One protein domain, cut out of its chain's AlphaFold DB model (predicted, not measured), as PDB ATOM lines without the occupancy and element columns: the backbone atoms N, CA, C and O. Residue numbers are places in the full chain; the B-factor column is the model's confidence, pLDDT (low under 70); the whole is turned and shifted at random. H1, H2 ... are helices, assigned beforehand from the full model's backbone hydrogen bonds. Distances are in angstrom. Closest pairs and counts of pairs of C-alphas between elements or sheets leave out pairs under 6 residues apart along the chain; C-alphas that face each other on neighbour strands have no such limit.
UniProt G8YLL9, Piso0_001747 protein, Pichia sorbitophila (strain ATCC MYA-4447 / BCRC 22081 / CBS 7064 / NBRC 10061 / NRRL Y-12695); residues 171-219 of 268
ATOM      1  N   MET A 171     -25.445  21.285  17.705       75.44
ATOM      2  CA  MET A 171     -24.596  22.451  17.962       75.44
ATOM      3  C   MET A 171     -23.418  22.561  16.991       75.44
ATOM      4  O   MET A 171     -23.083  23.675  16.590       75.44
ATOM      5  N   SER A 172     -22.778  21.445  16.619       68.69
ATOM      6  CA  SER A 172     -21.628  21.473  15.714       68.69
ATOM      7  C   SER A 172     -22.037  21.907  14.316       68.69
ATOM      8  O   SER A 172     -21.343  22.718  13.740       68.69
ATOM      9  N   VAL A 173     -23.162  21.438  13.772       68.81
ATOM     10  CA  VAL A 173     -23.547  21.807  12.399       68.81
ATOM     11  C   VAL A 173     -23.877  23.299  12.295       68.81
ATOM     12  O   VAL A 173     -23.394  23.975  11.404       68.81
ATOM     13  N   GLU A 174     -24.654  23.860  13.224       68.38
ATOM     14  CA  GLU A 174     -25.124  25.245  13.062       68.38
ATOM     15  C   GLU A 174     -24.129  26.315  13.521       68.38
ATOM     16  O   GLU A 174     -24.148  27.431  12.998       68.38
ATOM     17  N   LYS A 175     -23.314  26.021  14.542       68.44
ATOM     18  CA  LYS A 175     -22.381  27.001  15.116       68.44
ATOM     19  C   LYS A 175     -20.959  26.826  14.617       68.44
ATOM     20  O   LYS A 175     -20.261  27.824  14.562       68.44
ATOM     21  N   MET A 176     -20.523  25.614  14.260       72.00
ATOM     22  CA  MET A 176     -19.182  25.439  13.694       72.00
ATOM     23  C   MET A 176     -19.108  26.066  12.306       72.00
ATOM     24  O   MET A 176     -18.171  26.806  12.078       72.00
ATOM     25  N   ASP A 177     -20.103  25.850  11.440       73.00
ATOM     26  CA  ASP A 177     -20.106  26.435  10.091       73.00
ATOM     27  C   ASP A 177     -20.054  27.971  10.160       73.00
ATOM     28  O   ASP A 177     -19.183  28.588   9.565       73.00
ATOM     29  N   LYS A 178     -20.883  28.592  11.011       81.25
ATOM     30  CA  LYS A 178     -20.861  30.053  11.216       81.25
ATOM     31  C   LYS A 178     -19.574  30.565  11.856       81.25
ATOM     32  O   LYS A 178     -19.094  31.616  11.467       81.25
ATOM     33  N   LEU A 179     -19.026  29.855  12.845       79.00
ATOM     34  CA  LEU A 179     -17.760  30.248  13.471       79.00
ATOM     35  C   LEU A 179     -16.577  30.076  12.515       79.00
ATOM     36  O   LEU A 179     -15.647  30.866  12.577       79.00
ATOM     37  N   LEU A 180     -16.591  29.057  11.651       80.69
ATOM     38  CA  LEU A 180     -15.573  28.879  10.619       80.69
ATOM     39  C   LEU A 180     -15.659  29.999   9.585       80.69
ATOM     40  O   LEU A 180     -14.626  30.588   9.288       80.69
ATOM     41  N   ASP A 181     -16.865  30.344   9.131       85.12
ATOM     42  CA  ASP A 181     -17.087  31.476   8.229       85.12
ATOM     43  C   ASP A 181     -16.625  32.799   8.876       85.12
ATOM     44  O   ASP A 181     -15.871  33.555   8.271       85.12
ATOM     45  N   GLU A 182     -16.995  33.063  10.138       84.62
ATOM     46  CA  GLU A 182     -16.570  34.260  10.882       84.62
ATOM     47  C   GLU A 182     -15.044  34.301  11.098       84.62
ATOM     48  O   GLU A 182     -14.429  35.350  10.907       84.62
ATOM     49  N   CYS A 183     -14.406  33.177  11.444       84.12
ATOM     50  CA  CYS A 183     -12.951  33.097  11.608       84.12
ATOM     51  C   CYS A 183     -12.198  33.235  10.282       84.12
ATOM     52  O   CYS A 183     -11.126  33.839  10.257       84.12
ATOM     53  N   GLU A 184     -12.713  32.672   9.191       86.50
ATOM     54  CA  GLU A 184     -12.113  32.816   7.865       86.50
ATOM     55  C   GLU A 184     -12.253  34.258   7.369       86.50
ATOM     56  O   GLU A 184     -11.271  34.847   6.922       86.50
ATOM     57  N   GLU A 185     -13.420  34.883   7.558       86.12
ATOM     58  CA  GLU A 185     -13.608  36.308   7.289       86.12
ATOM     59  C   GLU A 185     -12.696  37.199   8.144       86.12
ATOM     60  O   GLU A 185     -12.154  38.180   7.640       86.12
ATOM     61  N   GLU A 186     -12.540  36.918   9.440       86.38
ATOM     62  CA  GLU A 186     -11.621  37.661  10.312       86.38
ATOM     63  C   GLU A 186     -10.165  37.466   9.903       86.38
ATOM     64  O   GLU A 186      -9.408  38.434   9.876       86.38
ATOM     65  N   LYS A 187      -9.777  36.247   9.523       85.56
ATOM     66  CA  LYS A 187      -8.436  35.963   9.016       85.56
ATOM     67  C   LYS A 187      -8.157  36.737   7.729       85.56
ATOM     68  O   LYS A 187      -7.122  37.388   7.649       85.56
ATOM     69  N   ILE A 188      -9.091  36.728   6.775       86.25
ATOM     70  CA  ILE A 188      -8.984  37.518   5.541       86.25
ATOM     71  C   ILE A 188      -8.889  39.008   5.876       86.25
ATOM     72  O   ILE A 188      -8.024  39.684   5.346       86.25
ATOM     73  N   LYS A 189      -9.698  39.526   6.811       84.44
ATOM     74  CA  LYS A 189      -9.603  40.933   7.247       84.44
ATOM     75  C   LYS A 189      -8.232  41.259   7.840       84.44
ATOM     76  O   LYS A 189      -7.715  42.343   7.595       84.44
ATOM     77  N   VAL A 190      -7.650  40.361   8.634       82.06
ATOM     78  CA  VAL A 190      -6.307  40.545   9.205       82.06
ATOM     79  C   VAL A 190      -5.238  40.509   8.113       82.06
ATOM     80  O   VAL A 190      -4.348  41.354   8.132       82.06
ATOM     81  N   GLU A 191      -5.337  39.587   7.156       81.12
ATOM     82  CA  GLU A 191      -4.435  39.512   6.001       81.12
ATOM     83  C   GLU A 191      -4.569  40.754   5.109       81.12
ATOM     84  O   GLU A 191      -3.563  41.380   4.809       81.12
ATOM     85  N   ASP A 192      -5.788  41.208   4.809       78.06
ATOM     86  CA  ASP A 192      -6.057  42.444   4.064       78.06
ATOM     87  C   ASP A 192      -5.488  43.673   4.790       78.06
ATOM     88  O   ASP A 192      -4.891  44.550   4.167       78.06
ATOM     89  N   ILE A 193      -5.643  43.758   6.118       78.56
ATOM     90  CA  ILE A 193      -5.041  44.828   6.926       78.56
ATOM     91  C   ILE A 193      -3.511  44.730   6.876       78.56
ATOM     92  O   ILE A 193      -2.849  45.756   6.728       78.56
ATOM     93  N   SER A 194      -2.950  43.525   6.972       75.38
ATOM     94  CA  SER A 194      -1.507  43.281   6.879       75.38
ATOM     95  C   SER A 194      -0.956  43.687   5.508       75.38
ATOM     96  O   SER A 194       0.049  44.394   5.425       75.38
ATOM     97  N   ASP A 195      -1.657  43.342   4.430       76.81
ATOM     98  CA  ASP A 195      -1.320  43.685   3.050       76.81
ATOM     99  C   ASP A 195      -1.440  45.193   2.798       76.81
ATOM    100  O   ASP A 195      -0.548  45.801   2.201       76.81
ATOM    101  N   MET A 196      -2.497  45.836   3.311       74.00
ATOM    102  CA  MET A 196      -2.676  47.292   3.240       74.00
ATOM    103  C   MET A 196      -1.616  48.058   4.040       74.00
ATOM    104  O   MET A 196      -1.210  49.147   3.628       74.00
ATOM    105  N   LEU A 197      -1.161  47.508   5.167       72.75
ATOM    106  CA  LEU A 197      -0.052  48.050   5.956       72.75
ATOM    107  C   LEU A 197       1.324  47.707   5.358       72.75
ATOM    108  O   LEU A 197       2.338  48.159   5.886       72.75
ATOM    109  N   GLY A 198       1.378  46.957   4.250       64.31
ATOM    110  CA  GLY A 198       2.624  46.553   3.596       64.31
ATOM    111  C   GLY A 198       3.429  45.512   4.381       64.31
ATOM    112  O   GLY A 198       4.595  45.298   4.063       64.31
ATOM    113  N   MET A 199       2.817  44.862   5.374       61.91
ATOM    114  CA  MET A 199       3.389  43.781   6.191       61.91
ATOM    115  C   MET A 199       3.093  42.378   5.610       61.91
ATOM    116  O   MET A 199       3.372  41.370   6.248       61.91
ATOM    117  N   GLY A 200       2.511  42.300   4.403       58.56
ATOM    118  CA  GLY A 200       2.142  41.056   3.697       58.56
ATOM    119  C   GLY A 200       3.310  40.219   3.156       58.56
ATOM    120  O   GLY A 200       3.150  39.049   2.815       58.56
ATOM    121  N   SER A 201       4.518  40.781   3.119       60.16
ATOM    122  CA  SER A 201       5.724  39.971   3.263       60.16
ATOM    123  C   SER A 201       5.980  39.969   4.755       60.16
ATOM    124  O   SER A 201       6.244  41.043   5.292       60.16
ATOM    125  N   GLY A 202       5.882  38.810   5.411       62.06
ATOM    126  CA  GLY A 202       6.325  38.666   6.797       62.06
ATOM    127  C   GLY A 202       7.706  39.297   7.014       62.06
ATOM    128  O   GLY A 202       8.394  39.626   6.038       62.06
ATOM    129  N   LEU A 203       8.057  39.488   8.291       65.12
ATOM    130  CA  LEU A 203       9.334  40.045   8.748       65.12
ATOM    131  C   LEU A 203      10.455  39.753   7.742       65.12
ATOM    132  O   LEU A 203      10.626  38.618   7.288       65.12
ATOM    133  N   SER A 204      11.194  40.788   7.340       65.81
ATOM    134  CA  SER A 204      12.375  40.596   6.499       65.81
ATOM    135  C   SER A 204      13.240  39.506   7.128       65.81
ATOM    136  O   SER A 204      13.307  39.397   8.345       65.81
ATOM    137  N   ARG A 205      13.953  38.714   6.329       68.75
ATOM    138  CA  ARG A 205      14.784  37.613   6.846       68.75
ATOM    139  C   ARG A 205      15.736  38.050   7.979       68.75
ATOM    140  O   ARG A 205      16.030  37.270   8.865       68.75
ATOM    141  N   SER A 206      16.162  39.316   7.955       72.69
ATOM    142  CA  SER A 206      16.946  39.958   9.022       72.69
ATOM    143  C   SER A 206      16.145  40.236  10.300       72.69
ATOM    144  O   SER A 206      16.685  40.133  11.389       72.69
ATOM    145  N   GLU A 207      14.878  40.617  10.172       76.88
ATOM    146  CA  GLU A 207      13.966  40.859  11.294       76.88
ATOM    147  C   GLU A 207      13.523  39.530  11.931       76.88
ATOM    148  O   GLU A 207      13.373  39.462  13.145       76.88
ATOM    149  N   GLU A 208      13.375  38.453  11.146       75.69
ATOM    150  CA  GLU A 208      13.183  37.094  11.684       75.69
ATOM    151  C   GLU A 208      14.401  36.629  12.498       75.69
ATOM    152  O   GLU A 208      14.232  36.082  13.585       75.69
ATOM    153  N   ASP A 209      15.621  36.896  12.010       80.44
ATOM    154  CA  ASP A 209      16.863  36.569  12.722       80.44
ATOM    155  C   ASP A 209      16.988  37.351  14.053       80.44
ATOM    156  O   ASP A 209      17.413  36.792  15.063       80.44
ATOM    157  N   GLU A 210      16.581  38.628  14.083       84.50
ATOM    158  CA  GLU A 210      16.566  39.456  15.304       84.50
ATOM    159  C   GLU A 210      15.531  38.964  16.332       84.50
ATOM    160  O   GLU A 210      15.818  38.920  17.530       84.50
ATOM    161  N   VAL A 211      14.345  38.547  15.877       84.56
ATOM    162  CA  VAL A 211      13.306  37.972  16.748       84.56
ATOM    163  C   VAL A 211      13.745  36.625  17.322       84.56
ATOM    164  O   VAL A 211      13.481  36.354  18.493       84.56
ATOM    165  N   GLU A 212      14.440  35.794  16.542       83.56
ATOM    166  CA  GLU A 212      15.007  34.529  17.025       83.56
ATOM    167  C   GLU A 212      16.062  34.776  18.118       83.56
ATOM    168  O   GLU A 212      16.076  34.089  19.139       83.56
ATOM    169  N   GLU A 213      16.914  35.796  17.962       86.56
ATOM    170  CA  GLU A 213      17.894  36.180  18.985       86.56
ATOM    171  C   GLU A 213      17.224  36.709  20.268       86.56
ATOM    172  O   GLU A 213      17.614  36.315  21.372       86.56
ATOM    173  N   GLU A 214      16.186  37.545  20.148       86.75
ATOM    174  CA  GLU A 214      15.407  38.028  21.299       86.75
ATOM    175  C   GLU A 214      14.673  36.877  22.004       86.75
ATOM    176  O   GLU A 214      14.676  36.795  23.234       86.75
ATOM    177  N   MET A 215      14.102  35.941  21.243       79.44
ATOM    178  CA  MET A 215      13.446  34.752  21.782       79.44
ATOM    179  C   MET A 215      14.437  33.876  22.552       79.44
ATOM    180  O   MET A 215      14.157  33.509  23.691       79.44
ATOM    181  N   LEU A 216      15.624  33.618  21.996       84.88
ATOM    182  CA  LEU A 216      16.687  32.875  22.677       84.88
ATOM    183  C   LEU A 216      17.156  33.572  23.964       84.88
ATOM    184  O   LEU A 216      17.466  32.903  24.954       84.88
ATOM    185  N   ALA A 217      17.212  34.904  23.975       85.38
ATOM    186  CA  ALA A 217      17.538  35.674  25.172       85.38
ATOM    187  C   ALA A 217      16.437  35.560  26.243       85.38
ATOM    188  O   ALA A 217      16.742  35.335  27.416       85.38
ATOM    189  N   LEU A 218      15.164  35.637  25.843       82.19
ATOM    190  CA  LEU A 218      14.015  35.468  26.736       82.19
ATOM    191  C   LEU A 218      13.890  34.033  27.260       82.19
ATOM    192  O   LEU A 218      13.544  33.843  28.422       82.19
ATOM    193  N   GLU A 219      14.214  33.016  26.462       79.06
ATOM    194  CA  GLU A 219      14.280  31.618  26.905       79.06
ATOM    195  C   GLU A 219      15.391  31.402  27.939       79.06
ATOM    196  O   GLU A 219      15.194  30.685  28.925       79.06
TER     197      GLU A 219
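Overview. This is residues 171 to 219 of the 268 residues of the protein "Piso0_001747 protein" of Pichia sorbitophila (strain ATCC MYA-4447 / BCRC 22081 / CBS 7064 / NBRC 10061 / NRRL Y-12695) (UniProt G8YLL9). Going along the printed part, you meet a long straight helix, H1, then a loop, then a shorter helix, H2, set as the two arms of a wide, open V with the loop at its corner and no packing between the arms. The 49 printed residues hold two named helices, H1 then H2, and no named strand: all helix. The whole is extended, with a radius of gyration of the C-alphas of 16.8 A, and spans 45 by 30 by 11 A, only just flat.

Arrangement. Look first at H1, residues 171 to 196, and then at H2, residues 205 to 219: the two are apart, with no C-alpha of the one within 8 A of the other. Residues 171 to 190 of H1 stand free, as do residues 204 to 210 and 212 to 219. In H2 every O i to N i+4 pair is within hydrogen-bond range; in H1, 20 of 22 are.

Along the chain. Find C-alpha 171 at (-24.596, 22.451, 17.962); from there H1 runs 36.3 A to C-alpha 196. H2 runs 20.9 A from C-alpha 205 to C-alpha 219 at (14.280, 31.618, 26.905).

Size, cuts and confidence. The C-alphas farthest apart, of Met 171 and Ser 206, are 46.0 A apart. The link is short, 8 residues, and the printed part has no cut. Look for pLDDT under 70 at residues 172 to 175 and 198 to 205.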